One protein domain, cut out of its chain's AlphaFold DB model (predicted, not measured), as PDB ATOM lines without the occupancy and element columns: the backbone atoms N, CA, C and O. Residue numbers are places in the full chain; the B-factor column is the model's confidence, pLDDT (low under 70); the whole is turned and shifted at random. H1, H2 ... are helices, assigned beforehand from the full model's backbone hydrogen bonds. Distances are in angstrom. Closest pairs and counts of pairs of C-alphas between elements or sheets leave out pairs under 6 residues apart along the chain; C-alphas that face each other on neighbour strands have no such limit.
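Overview. This is residues 81 to 205 of the 327 residues of an uncharacterized protein of Reticulomyxa filosa (UniProt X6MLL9). Two helices, H6 and H3, lie side by side in the middle; the helical hairpin H1 and H2 packs across H3 at one end of the domain, and H4 and H5 pack across H6 at the other. Residues 81 to 103, with no named element, run along the outside from the H4 end to H1. The 125 printed residues, with six named helices in the order H1 to H6 and no named strand, are all helix in class. The whole is compact, with a radius of gyration of the C-alphas of 14.1 A, and spans 40 by 31 by 25 A.

Along the chain. H6, residues 190 to 204, is 20.7 A long, from C-alpha 190 at (-27.354, -42.680, 12.199) to C-alpha 204 at (-14.284, -34.015, 25.646). H3, residues 130 to 142, measures 18.6 A, and H4, residues 156 to 169, 20.1 A. H1, residues 104 to 114, measures 15.1 A and begins at C-alpha 104 at (-33.065, -52.523, 32.772). H2 is residues 119 to 126, and H5 residues 175 to 181.

Arrangement. H3 and H6 touch at a shallow tilt of 11 degrees, the same way; their closest C-alphas, of Gly 138 and Met 195, are 3.9 A apart. H4 touches H6 about perpendicular at 75 degrees, Tyr 163 to Phe 200 being the closest C-alphas at 6.6 A. H1 touches H3 about perpendicular at 88 degrees, with C-alphas 106 and 136 closest at 5.9 A. H1 and H2, a hairpin, touch at a shallow tilt of 34 degrees, only just short of steep, opposite ways; their closest C-alphas, 112 and 122, are 6.8 A apart. H5 touches H6, with residues 190 to 194 of H6 alone, about perpendicular at 80 degrees; C-alphas 175 and 190 are closest at 5.2 A. H3 and H4 are apart. In each of the six helices every O i to N i+4 pair is within hydrogen-bond range.

Size, cuts and confidence. The two C-alphas farthest apart, of Asp 89 and Asn 125, are 41.7 A apart. The printed part has no cut, and the link H3 to H4, 13 residues, is long. The mean pLDDT of the printed part is 91.7; residues 89 to 91, 93 and 95 to 96 are under 70.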
ATOM      1  N   VAL A  81      -8.396 -48.172  18.721       91.50
ATOM      2  CA  VAL A  81      -9.701 -47.496  18.743       91.50
ATOM      3  C   VAL A  81     -10.187 -47.198  20.158       91.50
ATOM      4  O   VAL A  81     -11.004 -46.298  20.320       91.50
ATOM      5  N   ASN A  82      -9.676 -47.869  21.191       91.69
ATOM      6  CA  ASN A  82      -9.987 -47.556  22.589       91.69
ATOM      7  C   ASN A  82      -9.141 -46.413  23.172       91.69
ATOM      8  O   ASN A  82      -9.409 -45.958  24.286       91.69
ATOM      9  N   SER A  83      -8.114 -45.946  22.457       89.62
ATOM     10  CA  SER A  83      -7.291 -44.835  22.929       89.62
ATOM     11  C   SER A  83      -8.072 -43.521  22.924       89.62
ATOM     12  O   SER A  83      -8.981 -43.317  22.118       89.62
ATOM     13  N   LYS A  84      -7.721 -42.612  23.841       86.31
ATOM     14  CA  LYS A  84      -8.305 -41.269  23.865       86.31
ATOM     15  C   LYS A  84      -7.951 -40.547  22.566       86.31
ATOM     16  O   LYS A  84      -6.774 -40.449  22.216       86.31
ATOM     17  N   ILE A  85      -8.959 -40.015  21.889       86.38
ATOM     18  CA  ILE A  85      -8.770 -39.161  20.717       86.38
ATOM     19  C   ILE A  85      -8.670 -37.724  21.225       86.38
ATOM     20  O   ILE A  85      -9.310 -37.362  22.206       86.38
ATOM     21  N   TYR A  86      -7.800 -36.909  20.633       83.12
ATOM     22  CA  TYR A  86      -7.649 -35.511  21.030       83.12
ATOM     23  C   TYR A  86      -8.416 -34.626  20.050       83.12
ATOM     24  O   TYR A  86      -8.024 -34.487  18.897       83.12
ATOM     25  N   ALA A  87      -9.502 -34.021  20.521       78.50
ATOM     26  CA  ALA A  87     -10.272 -33.029  19.789       78.50
ATOM     27  C   ALA A  87      -9.739 -31.614  20.062       78.50
ATOM     28  O   ALA A  87      -9.320 -31.296  21.181       78.50
ATOM     29  N   HIS A  88      -9.763 -30.751  19.046       71.69
ATOM     30  CA  HIS A  88      -9.425 -29.342  19.217       71.69
ATOM     31  C   HIS A  88     -10.576 -28.616  19.931       71.69
ATOM     32  O   HIS A  88     -11.705 -28.630  19.451       71.69
ATOM     33  N   ASP A  89     -10.244 -28.010  21.075       64.38
ATOM     34  CA  ASP A  89     -11.004 -26.988  21.814       64.38
ATOM     35  C   ASP A  89     -12.508 -27.279  22.046       64.38
ATOM     36  O   ASP A  89     -13.374 -26.530  21.587       64.38
ATOM     37  N   PRO A  90     -12.861 -28.361  22.767       60.09
ATOM     38  CA  PRO A  90     -14.254 -28.709  23.017       60.09
ATOM     39  C   PRO A  90     -14.853 -27.838  24.132       60.09
ATOM     40  O   PRO A  90     -15.061 -28.285  25.256       60.09
ATOM     41  N   CYS A  91     -15.145 -26.572  23.839       57.78
ATOM     42  CA  CYS A  91     -15.965 -25.738  24.717       57.78
ATOM     43  C   CYS A  91     -17.416 -25.786  24.229       57.78
ATOM     44  O   CYS A  91     -17.882 -24.884  23.532       57.78
ATOM     45  N   TYR A  92     -18.118 -26.875  24.554       70.25
ATOM     46  CA  TYR A  92     -19.533 -27.031  24.215       70.25
ATOM     47  C   TYR A  92     -20.420 -26.815  25.428       70.25
ATOM     48  O   TYR A  92     -20.167 -27.326  26.516       70.25
ATOM     49  N   ASP A  93     -21.505 -26.082  25.208       67.31
ATOM     50  CA  ASP A  93     -22.583 -25.959  26.173       67.31
ATOM     51  C   ASP A  93     -23.363 -27.277  26.232       67.31
ATOM     52  O   ASP A  93     -24.178 -27.567  25.363       67.31
ATOM     53  N   LEU A  94     -23.123 -28.099  27.252       71.00
ATOM     54  CA  LEU A  94     -23.805 -29.386  27.402       71.00
ATOM     55  C   LEU A  94     -25.281 -29.280  27.786       71.00
ATOM     56  O   LEU A  94     -25.962 -30.303  27.821       71.00
ATOM     57  N   ARG A  95     -25.817 -28.074  28.013       68.62
ATOM     58  CA  ARG A  95     -27.250 -27.883  28.297       68.62
ATOM     59  C   ARG A  95     -28.153 -28.317  27.140       68.62
ATOM     60  O   ARG A  95     -29.351 -28.489  27.350       68.62
ATOM     61  N   VAL A  96     -27.607 -28.492  25.934       68.50
ATOM     62  CA  VAL A  96     -28.343 -29.061  24.793       68.50
ATOM     63  C   VAL A  96     -28.387 -30.592  24.782       68.50
ATOM     64  O   VAL A  96     -29.183 -31.162  24.039       68.50
ATOM     65  N   VAL A  97     -27.583 -31.276  25.602       77.50
ATOM     66  CA  VAL A  97     -27.550 -32.744  25.651       77.50
ATOM     67  C   VAL A  97     -28.544 -33.246  26.696       77.50
ATOM     68  O   VAL A  97     -28.448 -32.926  27.879       77.50
ATOM     69  N   THR A  98     -29.505 -34.061  26.262       81.62
ATOM     70  CA  THR A  98     -30.447 -34.736  27.164       81.62
ATOM     71  C   THR A  98     -29.936 -36.139  27.474       81.62
ATOM     72  O   THR A  98     -29.768 -36.941  26.560       81.62
ATOM     73  N   PHE A  99     -29.715 -36.445  28.755       85.00
ATOM     74  CA  PHE A  99     -29.295 -37.779  29.188       85.00
ATOM     75  C   PHE A  99     -30.504 -38.712  29.315       85.00
ATOM     76  O   PHE A  99     -31.482 -38.350  29.981       85.00
ATOM     77  N   PRO A 100     -30.465 -39.907  28.707       88.56
ATOM     78  CA  PRO A 100     -31.537 -40.881  28.846       88.56
ATOM     79  C   PRO A 100     -31.538 -41.492  30.259       88.56
ATOM     80  O   PRO A 100     -30.479 -41.657  30.866       88.56
ATOM     81  N   PRO A 101     -32.704 -41.875  30.810       90.69
ATOM     82  CA  PRO A 101     -32.742 -42.659  32.038       90.69
ATOM     83  C   PRO A 101     -32.201 -44.073  31.788       90.69
ATOM     84  O   PRO A 101     -32.479 -44.683  30.756       90.69
ATOM     85  N   ILE A 102     -31.484 -44.634  32.764       91.69
ATOM     86  CA  ILE A 102     -30.997 -46.016  32.670       91.69
ATOM     87  C   ILE A 102     -32.175 -46.982  32.812       91.69
ATOM     88  O   ILE A 102     -32.798 -47.061  33.872       91.69
ATOM     89  N   THR A 103     -32.447 -47.761  31.767       96.06
ATOM     90  CA  THR A 103     -33.450 -48.837  31.796       96.06
ATOM     91  C   THR A 103     -32.806 -50.196  32.069       96.06
ATOM     92  O   THR A 103     -31.612 -50.393  31.833       96.06
ATOM     93  N   ASP A 104     -33.587 -51.171  32.539       97.06
ATOM     94  CA  ASP A 104     -33.065 -52.523  32.772       97.06
ATOM     95  C   ASP A 104     -32.656 -53.210  31.463       97.06
ATOM     96  O   ASP A 104     -31.597 -53.827  31.406       97.06
ATOM     97  N   GLN A 105     -33.396 -52.986  30.371       96.50
ATOM     98  CA  GLN A 105     -33.010 -53.470  29.043       96.50
ATOM     99  C   GLN A 105     -31.619 -52.962  28.631       96.50
ATOM    100  O   GLN A 105     -30.817 -53.742  28.121       96.50
ATOM    101  N   MET A 106     -31.310 -51.681  28.876       97.69
ATOM    102  CA  MET A 106     -29.991 -51.116  28.566       97.69
ATOM    103  C   MET A 106     -28.881 -51.791  29.372       97.69
ATOM    104  O   MET A 106     -27.867 -52.183  28.797       97.69
ATOM    105  N   LYS A 107     -29.084 -51.977  30.685       97.88
ATOM    106  CA  LYS A 107     -28.112 -52.664  31.554       97.88
ATOM    107  C   LYS A 107     -27.853 -54.083  31.078       97.88
ATOM    108  O   LYS A 107     -26.708 -54.521  31.039       97.88
ATOM    109  N   GLU A 108     -28.912 -54.800  30.733       98.06
ATOM    110  CA  GLU A 108     -28.810 -56.189  30.325       98.06
ATOM    111  C   GLU A 108     -28.118 -56.338  28.953       98.06
ATOM    112  O   GLU A 108     -27.219 -57.167  28.815       98.06
ATOM    113  N   VAL A 109     -28.457 -55.495  27.966       98.19
ATOM    114  CA  VAL A 109     -27.760 -55.429  26.661       98.19
ATOM    115  C   VAL A 109     -26.284 -55.095  26.849       98.19
ATOM    116  O   VAL A 109     -25.415 -55.759  26.284       98.19
ATOM    117  N   PHE A 110     -25.996 -54.079  27.663       97.88
ATOM    118  CA  PHE A 110     -24.633 -53.666  27.954       97.88
ATOM    119  C   PHE A 110     -23.851 -54.785  28.645       97.88
ATOM    120  O   PHE A 110     -22.721 -55.061  28.261       97.88
ATOM    121  N   ASN A 111     -24.447 -55.470  29.621       98.06
ATOM    122  CA  ASN A 111     -23.812 -56.583  30.317       98.06
ATOM    123  C   ASN A 111     -23.510 -57.754  29.371       98.06
ATOM    124  O   ASN A 111     -22.413 -58.304  29.422       98.06
ATOM    125  N   ASP A 112     -24.429 -58.120  28.475       98.19
ATOM    126  CA  ASP A 112     -24.142 -59.150  27.470       98.19
ATOM    127  C   ASP A 112     -23.009 -58.709  26.537       98.19
ATOM    128  O   ASP A 112     -22.097 -59.484  26.240       98.19
ATOM    129  N   PHE A 113     -23.002 -57.440  26.129       98.00
ATOM    130  CA  PHE A 113     -21.888 -56.909  25.362       98.00
ATOM    131  C   PHE A 113     -20.579 -57.055  26.152       98.00
ATOM    132  O   PHE A 113     -19.662 -57.702  25.661       98.00
ATOM    133  N   GLN A 114     -20.489 -56.572  27.391       96.50
ATOM    134  CA  GLN A 114     -19.268 -56.675  28.207       96.50
ATOM    135  C   GLN A 114     -18.810 -58.124  28.453       96.50
ATOM    136  O   GLN A 114     -17.613 -58.385  28.533       96.50
ATOM    137  N   ASN A 115     -19.740 -59.081  28.502       97.31
ATOM    138  CA  ASN A 115     -19.438 -60.508  28.664       97.31
ATOM    139  C   ASN A 115     -18.984 -61.205  27.370       97.31
ATOM    140  O   ASN A 115     -18.764 -62.416  27.367       97.31
ATOM    141  N   GLY A 116     -18.826 -60.468  26.270       97.06
ATOM    142  CA  GLY A 116     -18.246 -60.994  25.039       97.06
ATOM    143  C   GLY A 116     -19.247 -61.610  24.061       97.06
ATOM    144  O   GLY A 116     -18.814 -62.092  23.012       97.06
ATOM    145  N   TYR A 117     -20.558 -61.555  24.330       97.81
ATOM    146  CA  TYR A 117     -21.573 -62.038  23.386       97.81
ATOM    147  C   TYR A 117     -21.529 -61.242  22.078       97.81
ATOM    148  O   TYR A 117     -21.308 -60.026  22.090       97.81
ATOM    149  N   SER A 118     -21.711 -61.924  20.942       97.62
ATOM    150  CA  SER A 118     -21.707 -61.258  19.638       97.62
ATOM    151  C   SER A 118     -22.915 -60.328  19.505       97.62
ATOM    152  O   SER A 118     -23.959 -60.553  20.116       97.62
ATOM    153  N   ILE A 119     -22.784 -59.270  18.704       96.75
ATOM    154  CA  ILE A 119     -23.867 -58.293  18.529       96.75
ATOM    155  C   ILE A 119     -25.111 -58.966  17.934       96.75
ATOM    156  O   ILE A 119     -26.224 -58.687  18.377       96.75
ATOM    157  N   ASP A 120     -24.922 -59.902  17.002       97.56
ATOM    158  CA  ASP A 120     -26.011 -60.660  16.381       97.56
ATOM    159  C   ASP A 120     -26.727 -61.567  17.394       97.56
ATOM    160  O   ASP A 120     -27.961 -61.626  17.397       97.56
ATOM    161  N   ASP A 121     -25.986 -62.216  18.303       98.25
ATOM    162  CA  ASP A 121     -26.575 -63.033  19.374       98.25
ATOM    163  C   ASP A 121     -27.381 -62.170  20.348       98.25
ATOM    164  O   ASP A 121     -28.495 -62.537  20.726       98.25
ATOM    165  N   ILE A 122     -26.850 -61.007  20.740       98.12
ATOM    166  CA  ILE A 122     -27.543 -60.070  21.635       98.12
ATOM    167  C   ILE A 122     -28.831 -59.577  20.973       98.12
ATOM    168  O   ILE A 122     -29.895 -59.618  21.594       98.12
ATOM    169  N   CYS A 123     -28.750 -59.151  19.709       97.69
ATOM    170  CA  CYS A 123     -29.905 -58.680  18.951       97.69
ATOM    171  C   CYS A 123     -30.973 -59.771  18.823       97.69
ATOM    172  O   CYS A 123     -32.148 -59.520  19.087       97.69
ATOM    173  N   THR A 124     -30.564 -61.001  18.506       97.88
ATOM    174  CA  THR A 124     -31.478 -62.142  18.360       97.88
ATOM    175  C   THR A 124     -32.131 -62.518  19.691       97.88
ATOM    176  O   THR A 124     -33.356 -62.605  19.775       97.88
ATOM    177  N   ASN A 125     -31.340 -62.693  20.753       97.56
ATOM    178  CA  ASN A 125     -31.835 -63.141  22.058       97.56
ATOM    179  C   ASN A 125     -32.758 -62.116  22.725       97.56
ATOM    180  O   ASN A 125     -33.644 -62.489  23.492       97.56
ATOM    181  N   ARG A 126     -32.554 -60.827  22.436       95.62
ATOM    182  CA  ARG A 126     -33.321 -59.722  23.028       95.62
ATOM    183  C   ARG A 126     -34.378 -59.141  22.099       95.62
ATOM    184  O   ARG A 126     -35.050 -58.192  22.493       95.62
ATOM    185  N   ASN A 127     -34.534 -59.709  20.902       97.00
ATOM    186  CA  ASN A 127     -35.443 -59.226  19.865       97.00
ATOM    187  C   ASN A 127     -35.237 -57.727  19.553       97.00
ATOM    188  O   ASN A 127     -36.177 -56.932  19.569       97.00
ATOM    189  N   LEU A 128     -33.979 -57.338  19.329       96.88
ATOM    190  CA  LEU A 128     -33.558 -55.973  19.016       96.88
ATOM    191  C   LEU A 128     -33.077 -55.874  17.569       96.88
ATOM    192  O   LEU A 128     -32.478 -56.799  17.027       96.88
ATOM    193  N   THR A 129     -33.278 -54.709  16.962       96.94
ATOM    194  CA  THR A 129     -32.600 -54.355  15.712       96.94
ATOM    195  C   THR A 129     -31.179 -53.875  16.001       96.94
ATOM    196  O   THR A 129     -30.902 -53.347  17.082       96.94
ATOM    197  N   ARG A 130     -30.285 -53.976  15.007       95.12
ATOM    198  CA  ARG A 130     -28.915 -53.454  15.121       95.12
ATOM    199  C   ARG A 130     -28.892 -51.965  15.486       95.12
ATOM    200  O   ARG A 130     -28.214 -51.580  16.431       95.12
ATOM    201  N   LYS A 131     -29.737 -51.168  14.824       95.62
ATOM    202  CA  LYS A 131     -29.920 -49.737  15.111       95.62
ATOM    203  C   LYS A 131     -30.265 -49.475  16.580       95.62
ATOM    204  O   LYS A 131     -29.702 -48.579  17.202       95.62
ATOM    205  N   LYS A 132     -31.177 -50.269  17.160       96.38
ATOM    206  CA  LYS A 132     -31.561 -50.123  18.570       96.38
ATOM    207  C   LYS A 132     -30.436 -50.538  19.519       96.38
ATOM    208  O   LYS A 132     -30.264 -49.901  20.553       96.38
ATOM    209  N   PHE A 133     -29.679 -51.576  19.173       97.31
ATOM    210  CA  PHE A 133     -28.500 -51.996  19.928       97.31
ATOM    211  C   PHE A 133     -27.427 -50.896  19.972       97.31
ATOM    212  O   PHE A 133     -26.988 -50.526  21.060       97.31
ATOM    213  N   ASP A 134     -27.063 -50.328  18.820       96.50
ATOM    214  CA  ASP A 134     -26.048 -49.269  18.735       96.50
ATOM    215  C   ASP A 134     -26.513 -48.002  19.482       96.50
ATOM    216  O   ASP A 134     -25.728 -47.382  20.200       96.50
ATOM    217  N   GLN A 135     -27.810 -47.670  19.416       95.62
ATOM    218  CA  GLN A 135     -28.395 -46.587  20.213       95.62
ATOM    219  C   GLN A 135     -28.277 -46.846  21.724       95.62
ATOM    220  O   GLN A 135     -27.869 -45.957  22.461       95.62
ATOM    221  N   ILE A 136     -28.575 -48.068  22.186       96.94
ATOM    222  CA  ILE A 136     -28.417 -48.444  23.600       96.94
ATOM    223  C   ILE A 136     -26.955 -48.301  24.045       96.94
ATOM    224  O   ILE A 136     -26.704 -47.811  25.144       96.94
ATOM    225  N   LEU A 137     -25.986 -48.711  23.220       97.56
ATOM    226  CA  LEU A 137     -24.571 -48.526  23.552       97.56
ATOM    227  C   LEU A 137     -24.177 -47.044  23.593       97.56
ATOM    228  O   LEU A 137     -23.482 -46.644  24.525       97.56
ATOM    229  N   GLY A 138     -24.653 -46.235  22.641       96.25
ATOM    230  CA  GLY A 138     -24.474 -44.778  22.645       96.25
ATOM    231  C   GLY A 138     -24.999 -44.131  23.926       96.25
ATOM    232  O   GLY A 138     -24.267 -43.410  24.604       96.25
ATOM    233  N   ASP A 139     -26.221 -44.478  24.322       95.44
ATOM    234  CA  ASP A 139     -26.834 -44.006  25.563       95.44
ATOM    235  C   ASP A 139     -26.001 -44.406  26.796       95.44
ATOM    236  O   ASP A 139     -25.755 -43.591  27.686       95.44
ATOM    237  N   MET A 140     -25.505 -45.648  26.846       96.81
ATOM    238  CA  MET A 140     -24.649 -46.116  27.944       96.81
ATOM    239  C   MET A 140     -23.306 -45.371  27.997       96.81
ATOM    240  O   MET A 140     -22.825 -45.075  29.093       96.81
ATOM    241  N   ILE A 141     -22.721 -45.013  26.850       95.56
ATOM    242  CA  ILE A 141     -21.507 -44.181  26.791       95.56
ATOM    243  C   ILE A 141     -21.778 -42.777  27.344       95.56
ATOM    244  O   ILE A 141     -20.988 -42.296  28.158       95.56
ATOM    245  N   LEU A 142     -22.897 -42.141  26.968       92.06
ATOM    246  CA  LEU A 142     -23.298 -40.831  27.514       92.06
ATOM    247  C   LEU A 142     -23.434 -40.857  29.039       92.06
ATOM    248  O   LEU A 142     -23.128 -39.876  29.712       92.06
ATOM    249  N   LEU A 143     -23.870 -41.992  29.580       90.88
ATOM    250  CA  LEU A 143     -24.010 -42.239  31.015       90.88
ATOM    251  C   LEU A 143     -22.682 -42.594  31.710       90.88
ATOM    252  O   LEU A 143     -22.673 -42.920  32.897       90.88
ATOM    253  N   GLY A 144     -21.554 -42.526  30.997       91.31
ATOM    254  CA  GLY A 144     -20.211 -42.727  31.542       91.31
ATOM    255  C   GLY A 144     -19.726 -44.179  31.535       91.31
ATOM    256  O   GLY A 144     -18.669 -44.473  32.103       91.31
ATOM    257  N   HIS A 145     -20.453 -45.102  30.899       94.44
ATOM    258  CA  HIS A 145     -20.004 -46.484  30.779       94.44
ATOM    259  C   HIS A 145     -18.988 -46.649  29.643       94.44
ATOM    260  O   HIS A 145     -19.189 -46.202  28.518       94.44
ATOM    261  N   LYS A 146     -17.892 -47.357  29.927       93.31
ATOM    262  CA  LYS A 146     -16.862 -47.672  28.929       93.31
ATOM    263  C   LYS A 146     -17.258 -48.901  28.113       93.31
ATOM    264  O   LYS A 146     -17.676 -49.909  28.682       93.31
ATOM    265  N   ILE A 147     -17.064 -48.841  26.800       94.94
ATOM    266  CA  ILE A 147     -17.203 -49.991  25.897       94.94
ATOM    267  C   ILE A 147     -15.864 -50.324  25.246       94.94
ATOM    268  O   ILE A 147     -15.018 -49.446  25.092       94.94
ATOM    269  N   ASP A 148     -15.690 -51.586  24.857       94.88
ATOM    270  CA  ASP A 148     -14.572 -52.005  24.016       94.88
ATOM    271  C   ASP A 148     -14.907 -51.765  22.537       94.88
ATOM    272  O   ASP A 148     -15.696 -52.497  21.931       94.88
ATOM    273  N   TRP A 149     -14.292 -50.733  21.965       94.94
ATOM    274  CA  TRP A 149     -14.484 -50.318  20.577       94.94
ATOM    275  C   TRP A 149     -13.887 -51.298  19.570       94.94
ATOM    276  O   TRP A 149     -14.359 -51.336  18.439       94.94
ATOM    277  N   ASN A 150     -12.932 -52.152  19.968       94.25
ATOM    278  CA  ASN A 150     -12.375 -53.189  19.085       94.25
ATOM    279  C   ASN A 150     -13.421 -54.238  18.677       94.25
ATOM    280  O   ASN A 150     -13.211 -55.011  17.744       94.25
ATOM    281  N   ARG A 151     -14.543 -54.304  19.403       94.44
ATOM    282  CA  ARG A 151     -15.650 -55.230  19.130       94.44
ATOM    283  C   ARG A 151     -16.671 -54.659  18.152       94.44
ATOM    284  O   ARG A 151     -17.609 -55.358  17.769       94.44
ATOM    285  N   LEU A 152     -16.493 -53.403  17.770       93.06
ATOM    286  CA  LEU A 152     -17.246 -52.736  16.726       93.06
ATOM    287  C   LEU A 152     -16.388 -52.731  15.459       93.06
ATOM    288  O   LEU A 152     -15.174 -52.557  15.523       93.06
ATOM    289  N   ASP A 153     -17.013 -52.912  14.299       91.44
ATOM    290  CA  ASP A 153     -16.330 -52.791  13.007       91.44
ATOM    291  C   ASP A 153     -16.139 -51.303  12.668       91.44
ATOM    292  O   ASP A 153     -16.793 -50.767  11.781       91.44
ATOM    293  N   VAL A 154     -15.314 -50.590  13.435       93.00
ATOM    294  CA  VAL A 154     -15.008 -49.161  13.248       93.00
ATOM    295  C   VAL A 154     -13.505 -48.943  13.282       93.00
ATOM    296  O   VAL A 154     -12.784 -49.645  13.990       93.00
ATOM    297  N   LYS A 155     -13.019 -47.964  12.517       93.12
ATOM    298  CA  LYS A 155     -11.595 -47.622  12.476       93.12
ATOM    299  C   LYS A 155     -11.327 -46.323  13.214       93.12
ATOM    300  O   LYS A 155     -12.166 -45.426  13.227       93.12
ATOM    301  N   TYR A 156     -10.123 -46.208  13.768       92.94
ATOM    302  CA  TYR A 156      -9.686 -45.020  14.503       92.94
ATOM    303  C   TYR A 156      -9.859 -43.745  13.668       92.94
ATOM    304  O   TYR A 156     -10.495 -42.799  14.123       92.94
ATOM    305  N   ASP A 157      -9.373 -43.762  12.424       92.62
ATOM    306  CA  ASP A 157      -9.405 -42.606  11.520       92.62
ATOM    307  C   ASP A 157     -10.832 -42.107  11.243       92.62
ATOM    308  O   ASP A 157     -11.054 -40.915  11.073       92.62
ATOM    309  N   GLU A 158     -11.826 -42.995  11.233       94.75
ATOM    310  CA  GLU A 158     -13.224 -42.611  10.999       94.75
ATOM    311  C   GLU A 158     -13.832 -41.921  12.220       94.75
ATOM    312  O   GLU A 158     -14.566 -40.942  12.086       94.75
ATOM    313  N   ILE A 159     -13.487 -42.402  13.419       95.69
ATOM    314  CA  ILE A 159     -13.867 -41.747  14.671       95.69
ATOM    315  C   ILE A 159     -13.202 -40.365  14.736       95.69
ATOM    316  O   ILE A 159     -13.870 -39.381  15.052       95.69
ATOM    317  N   GLU A 160     -11.923 -40.268  14.360       94.31
ATOM    318  CA  GLU A 160     -11.185 -39.001  14.285       94.31
ATOM    319  C   GLU A 160     -11.822 -38.023  13.280       94.31
ATOM    320  O   GLU A 160     -11.966 -36.837  13.585       94.31
ATOM    321  N   MET A 161     -12.289 -38.499  12.119       94.81
ATOM    322  CA  MET A 161     -13.015 -37.669  11.146       94.81
ATOM    323  C   MET A 161     -14.333 -37.125  11.712       94.81
ATOM    324  O   MET A 161     -14.628 -35.940  11.536       94.81
ATOM    325  N   ILE A 162     -15.110 -37.946  12.427       95.69
ATOM    326  CA  ILE A 162     -16.332 -37.478  13.103       95.69
ATOM    327  C   ILE A 162     -15.981 -36.447  14.179       95.69
ATOM    328  O   ILE A 162     -16.611 -35.390  14.240       95.69
ATOM    329  N   TYR A 163     -14.951 -36.711  14.986       94.94
ATOM    330  CA  TYR A 163     -14.474 -35.781  16.010       94.94
ATOM    331  C   TYR A 163     -14.072 -34.440  15.395       94.94
ATOM    332  O   TYR A 163     -14.431 -33.399  15.934       94.94
ATOM    333  N   ALA A 164     -13.401 -34.441  14.241       92.94
ATOM    334  CA  ALA A 164     -13.037 -33.218  13.533       92.94
ATOM    335  C   ALA A 164     -14.268 -32.414  13.073       92.94
ATOM    336  O   ALA A 164     -14.272 -31.184  13.186       92.94
ATOM    337  N   VAL A 165     -15.324 -33.085  12.597       93.62
ATOM    338  CA  VAL A 165     -16.588 -32.420  12.238       93.62
ATOM    339  C   VAL A 165     -17.254 -31.818  13.473       93.62
ATOM    340  O   VAL A 165     -17.620 -30.644  13.444       93.62
ATOM    341  N   LEU A 166     -17.365 -32.580  14.564       92.50
ATOM    342  CA  LEU A 166     -17.970 -32.110  15.814       92.50
ATOM    343  C   LEU A 166     -17.181 -30.941  16.414       92.50
ATOM    344  O   LEU A 166     -17.780 -29.921  16.744       92.50
ATOM    345  N   SER A 167     -15.846 -31.038  16.452       91.19
ATOM    346  CA  SER A 167     -14.936 -29.966  16.878       91.19
ATOM    347  C   SER A 167     -15.174 -28.657  16.126       91.19
ATOM    348  O   SER A 167     -15.142 -27.571  16.701       91.19
ATOM    349  N   LYS A 168     -15.399 -28.744  14.815       90.12
ATOM    350  CA  LYS A 168     -15.490 -27.565  13.952       90.12
ATOM    351  C   LYS A 168     -16.897 -26.969  13.892       90.12
ATOM    352  O   LYS A 168     -17.040 -25.751  13.846       90.12
ATOM    353  N   GLU A 169     -17.917 -27.819  13.847       89.62
ATOM    354  CA  GLU A 169     -19.293 -27.437  13.502       89.62
ATOM    355  C   GLU A 169     -20.262 -27.564  14.696       89.62
ATOM    356  O   GLU A 169     -21.403 -27.103  14.630       89.62
ATOM    357  N   GLY A 170     -19.814 -28.172  15.797       88.06
ATOM    358  CA  GLY A 170     -20.562 -28.329  17.040       88.06
ATOM    359  C   GLY A 170     -21.394 -29.608  17.147       88.06
ATOM    360  O   GLY A 170     -21.482 -30.411  16.222       88.06
ATOM    361  N   LEU A 171     -22.018 -29.790  18.316       88.81
ATOM    362  CA  LEU A 171     -22.819 -30.977  18.655       88.81
ATOM    363  C   LEU A 171     -24.206 -31.010  17.992       88.81
ATOM    364  O   LEU A 171     -24.833 -32.060  17.958       88.81
ATOM    365  N   GLU A 172     -24.693 -29.883  17.464       88.50
ATOM    366  CA  GLU A 172     -26.039 -29.773  16.877       88.50
ATOM    367  C   GLU A 172     -26.150 -30.370  15.462       88.50
ATOM    368  O   GLU A 172     -27.224 -30.350  14.860       88.50
ATOM    369  N   GLN A 173     -25.051 -30.888  14.904       90.69
ATOM    370  CA  GLN A 173     -25.048 -31.459  13.558       90.69
ATOM    371  C   GLN A 173     -25.868 -32.755  13.501       90.69
ATOM    372  O   GLN A 173     -25.754 -33.626  14.368       90.69
ATOM    373  N   SER A 174     -26.663 -32.897  12.437       93.06
ATOM    374  CA  SER A 174     -27.396 -34.132  12.163       93.06
ATOM    375  C   SER A 174     -26.440 -35.267  11.772       93.06
ATOM    376  O   SER A 174     -25.326 -35.027  11.298       93.06
ATOM    377  N   ALA A 175     -26.873 -36.520  11.934       93.81
ATOM    378  CA  ALA A 175     -26.068 -37.671  11.528       93.81
ATOM    379  C   ALA A 175     -25.749 -37.654  10.020       93.81
ATOM    380  O   ALA A 175     -24.626 -37.957   9.622       93.81
ATOM    381  N   GLU A 176     -26.699 -37.219   9.186       95.31
ATOM    382  CA  GLU A 176     -26.508 -37.072   7.741       95.31
ATOM    383  C   GLU A 176     -25.445 -36.010   7.405       95.31
ATOM    384  O   GLU A 176     -24.549 -36.266   6.594       95.31
ATOM    385  N   ASP A 177     -25.484 -34.851   8.074       96.00
ATOM    386  CA  ASP A 177     -24.484 -33.790   7.896       96.00
ATOM    387  C   ASP A 177     -23.084 -34.260   8.298       96.00
ATOM    388  O   ASP A 177     -22.108 -34.006   7.584       96.00
ATOM    389  N   ILE A 178     -22.985 -34.968   9.428       96.00
ATOM    390  CA  ILE A 178     -21.721 -35.533   9.910       96.00
ATOM    391  C   ILE A 178     -21.184 -36.537   8.900       96.00
ATOM    392  O   ILE A 178     -20.034 -36.410   8.483       96.00
ATOM    393  N   LYS A 179     -22.015 -37.486   8.458       96.06
ATOM    394  CA  LYS A 179     -21.640 -38.513   7.479       96.06
ATOM    395  C   LYS A 179     -21.093 -37.903   6.192       96.06
ATOM    396  O   LYS A 179     -20.025 -38.297   5.725       96.06
ATOM    397  N   SER A 180     -21.814 -36.921   5.653       95.12
ATOM    398  CA  SER A 180     -21.461 -36.223   4.415       95.12
ATOM    399  C   SER A 180     -20.128 -35.477   4.541       95.12
ATOM    400  O   SER A 180     -19.258 -35.602   3.679       95.12
ATOM    401  N   ARG A 181     -19.919 -34.742   5.641       94.88
ATOM    402  CA  ARG A 181     -18.699 -33.938   5.850       94.88
ATOM    403  C   ARG A 181     -17.481 -34.767   6.241       94.88
ATOM    404  O   ARG A 181     -16.374 -34.417   5.841       94.88
ATOM    405  N   ALA A 182     -17.679 -35.844   6.995       94.56
ATOM    406  CA  ALA A 182     -16.625 -36.782   7.372       94.56
ATOM    407  C   ALA A 182     -16.261 -37.756   6.234       94.56
ATOM    408  O   ALA A 182     -15.347 -38.554   6.402       94.56
ATOM    409  N   LEU A 183     -16.936 -37.680   5.074       93.94
ATOM    410  CA  LEU A 183     -16.706 -38.548   3.910       93.94
ATOM    411  C   LEU A 183     -16.812 -40.043   4.254       93.94
ATOM    412  O   LEU A 183     -16.083 -40.874   3.709       93.94
ATOM    413  N   LEU A 184     -17.726 -40.378   5.167       92.81
ATOM    414  CA  LEU A 184     -17.939 -41.748   5.617       92.81
ATOM    415  C   LEU A 184     -18.689 -42.551   4.551       92.81
ATOM    416  O   LEU A 184     -19.556 -42.034   3.840       92.81
ATOM    417  N   ASP A 185     -18.369 -43.837   4.455       92.62
ATOM    418  CA  ASP A 185     -19.039 -44.738   3.524       92.62
ATOM    419  C   ASP A 185     -20.479 -45.088   3.972       92.62
ATOM    420  O   ASP A 185     -20.995 -44.643   5.001       92.62
ATOM    421  N   ASN A 186     -21.163 -45.917   3.183       91.31
ATOM    422  CA  ASN A 186     -22.562 -46.255   3.429       91.31
ATOM    423  C   ASN A 186     -22.812 -47.158   4.647       91.31
ATOM    424  O   ASN A 186     -23.975 -47.277   5.031       91.31
ATOM    425  N   ARG A 187     -21.785 -47.767   5.258       92.06
ATOM    426  CA  ARG A 187     -21.956 -48.616   6.451       92.06
ATOM    427  C   ARG A 187     -22.241 -47.807   7.713       92.06
ATOM    428  O   ARG A 187     -22.761 -48.352   8.679       92.06
ATOM    429  N   TRP A 188     -21.916 -46.517   7.688       94.06
ATOM    430  CA  TRP A 188     -22.213 -45.585   8.764       94.06
ATOM    431  C   TRP A 188     -23.681 -45.179   8.716       94.06
ATOM    432  O   TRP A 188     -24.098 -44.401   7.853       94.06
ATOM    433  N   ASP A 189     -24.469 -45.730   9.628       94.12
ATOM    434  CA  ASP A 189     -25.842 -45.307   9.866       94.12
ATOM    435  C   ASP A 189     -25.929 -44.280  11.005       94.12
ATOM    436  O   ASP A 189     -24.950 -43.990  11.699       94.12
ATOM    437  N   ASP A 190     -27.122 -43.714  11.189       95.44
ATOM    438  CA  ASP A 190     -27.354 -42.680  12.199       95.44
ATOM    439  C   ASP A 190     -27.029 -43.161  13.617       95.44
ATOM    440  O   ASP A 190     -26.566 -42.378  14.445       95.44
ATOM    441  N   SER A 191     -27.266 -44.442  13.913       94.81
ATOM    442  CA  SER A 191     -27.019 -45.005  15.241       94.81
ATOM    443  C   SER A 191     -25.534 -45.154  15.550       94.81
ATOM    444  O   SER A 191     -25.116 -44.860  16.669       94.81
ATOM    445  N   LEU A 192     -24.723 -45.551  14.569       95.06
ATOM    446  CA  LEU A 192     -23.277 -45.645  14.734       95.06
ATOM    447  C   LEU A 192     -22.647 -44.256  14.895       95.06
ATOM    448  O   LEU A 192     -21.785 -44.060  15.753       95.06
ATOM    449  N   ILE A 193     -23.128 -43.271  14.126       96.06
ATOM    450  CA  ILE A 193     -22.714 -41.867  14.275       96.06
ATOM    451  C   ILE A 193     -23.101 -41.343  15.659       96.06
ATOM    452  O   ILE A 193     -22.261 -40.753  16.337       96.06
ATOM    453  N   HIS A 194     -24.323 -41.620  16.115       94.12
ATOM    454  CA  HIS A 194     -24.777 -41.255  17.454       94.12
ATOM    455  C   HIS A 194     -23.889 -41.855  18.552       94.12
ATOM    456  O   HIS A 194     -23.508 -41.158  19.492       94.12
ATOM    457  N   MET A 195     -23.485 -43.119  18.415       95.69
ATOM    458  CA  MET A 195     -22.578 -43.766  19.365       95.69
ATOM    459  C   MET A 195     -21.201 -43.077  19.415       95.69
ATOM    460  O   MET A 195     -20.625 -42.916  20.493       95.69
ATOM    461  N   VAL A 196     -20.679 -42.608  18.276       96.56
ATOM    462  CA  VAL A 196     -19.431 -41.823  18.242       96.56
ATOM    463  C   VAL A 196     -19.620 -40.414  18.814       96.56
ATOM    464  O   VAL A 196     -18.753 -39.941  19.547       96.56
ATOM    465  N   GLN A 197     -20.752 -39.755  18.553       95.00
ATOM    466  CA  GLN A 197     -21.093 -38.477  19.193       95.00
ATOM    467  C   GLN A 197     -21.162 -38.616  20.719       95.00
ATOM    468  O   GLN A 197     -20.635 -37.770  21.440       95.00
ATOM    469  N   ALA A 198     -21.757 -39.703  21.214       94.81
ATOM    470  CA  ALA A 198     -21.800 -40.019  22.636       94.81
ATOM    471  C   ALA A 198     -20.397 -40.139  23.239       94.81
ATOM    472  O   ALA A 198     -20.121 -39.571  24.297       94.81
ATOM    473  N   ARG A 199     -19.488 -40.823  22.533       95.00
ATOM    474  CA  ARG A 199     -18.078 -40.928  22.923       95.00
ATOM    475  C   ARG A 199     -17.389 -39.569  22.965       95.00
ATOM    476  O   ARG A 199     -16.718 -39.272  23.950       95.00
ATOM    477  N   PHE A 200     -17.597 -38.746  21.938       94.06
ATOM    478  CA  PHE A 200     -17.045 -37.396  21.882       94.06
ATOM    479  C   PHE A 200     -17.474 -36.589  23.107       94.06
ATOM    480  O   PHE A 200     -16.629 -36.042  23.810       94.06
ATOM    481  N   ILE A 201     -18.774 -36.585  23.412       91.19
ATOM    482  CA  ILE A 201     -19.325 -35.901  24.586       91.19
ATOM    483  C   ILE A 201     -18.675 -36.421  25.873       91.19
ATOM    484  O   ILE A 201     -18.199 -35.620  26.672       91.19
ATOM    485  N   ALA A 202     -18.599 -37.742  26.048       89.62
ATOM    486  CA  ALA A 202     -18.035 -38.358  27.248       89.62
ATOM    487  C   ALA A 202     -16.527 -38.083  27.438       89.62
ATOM    488  O   ALA A 202     -16.053 -37.998  28.571       89.62
ATOM    489  N   GLU A 203     -15.755 -37.961  26.355       88.88
ATOM    490  CA  GLU A 203     -14.297 -37.768  26.414       88.88
ATOM    491  C   GLU A 203     -13.858 -36.298  26.478       88.88
ATOM    492  O   GLU A 203     -12.756 -36.010  26.976       88.88
ATOM    493  N   HIS A 204     -14.681 -35.392  25.942       87.12
ATOM    494  CA  HIS A 204     -14.284 -34.015  25.646       87.12
ATOM    495  C   HIS A 204     -15.138 -32.944  26.285       87.12
ATOM    496  O   HIS A 204     -14.631 -31.848  26.523       87.12
ATOM    497  N   CYS A 205     -16.403 -33.226  26.556       82.12
ATOM    498  CA  CYS A 205     -17.270 -32.233  27.142       82.12
ATOM    499  C   CYS A 205     -17.298 -32.452  28.654       82.12
ATOM    500  O   CYS A 205     -17.705 -33.507  29.141       82.12
TER     501      CYS A 205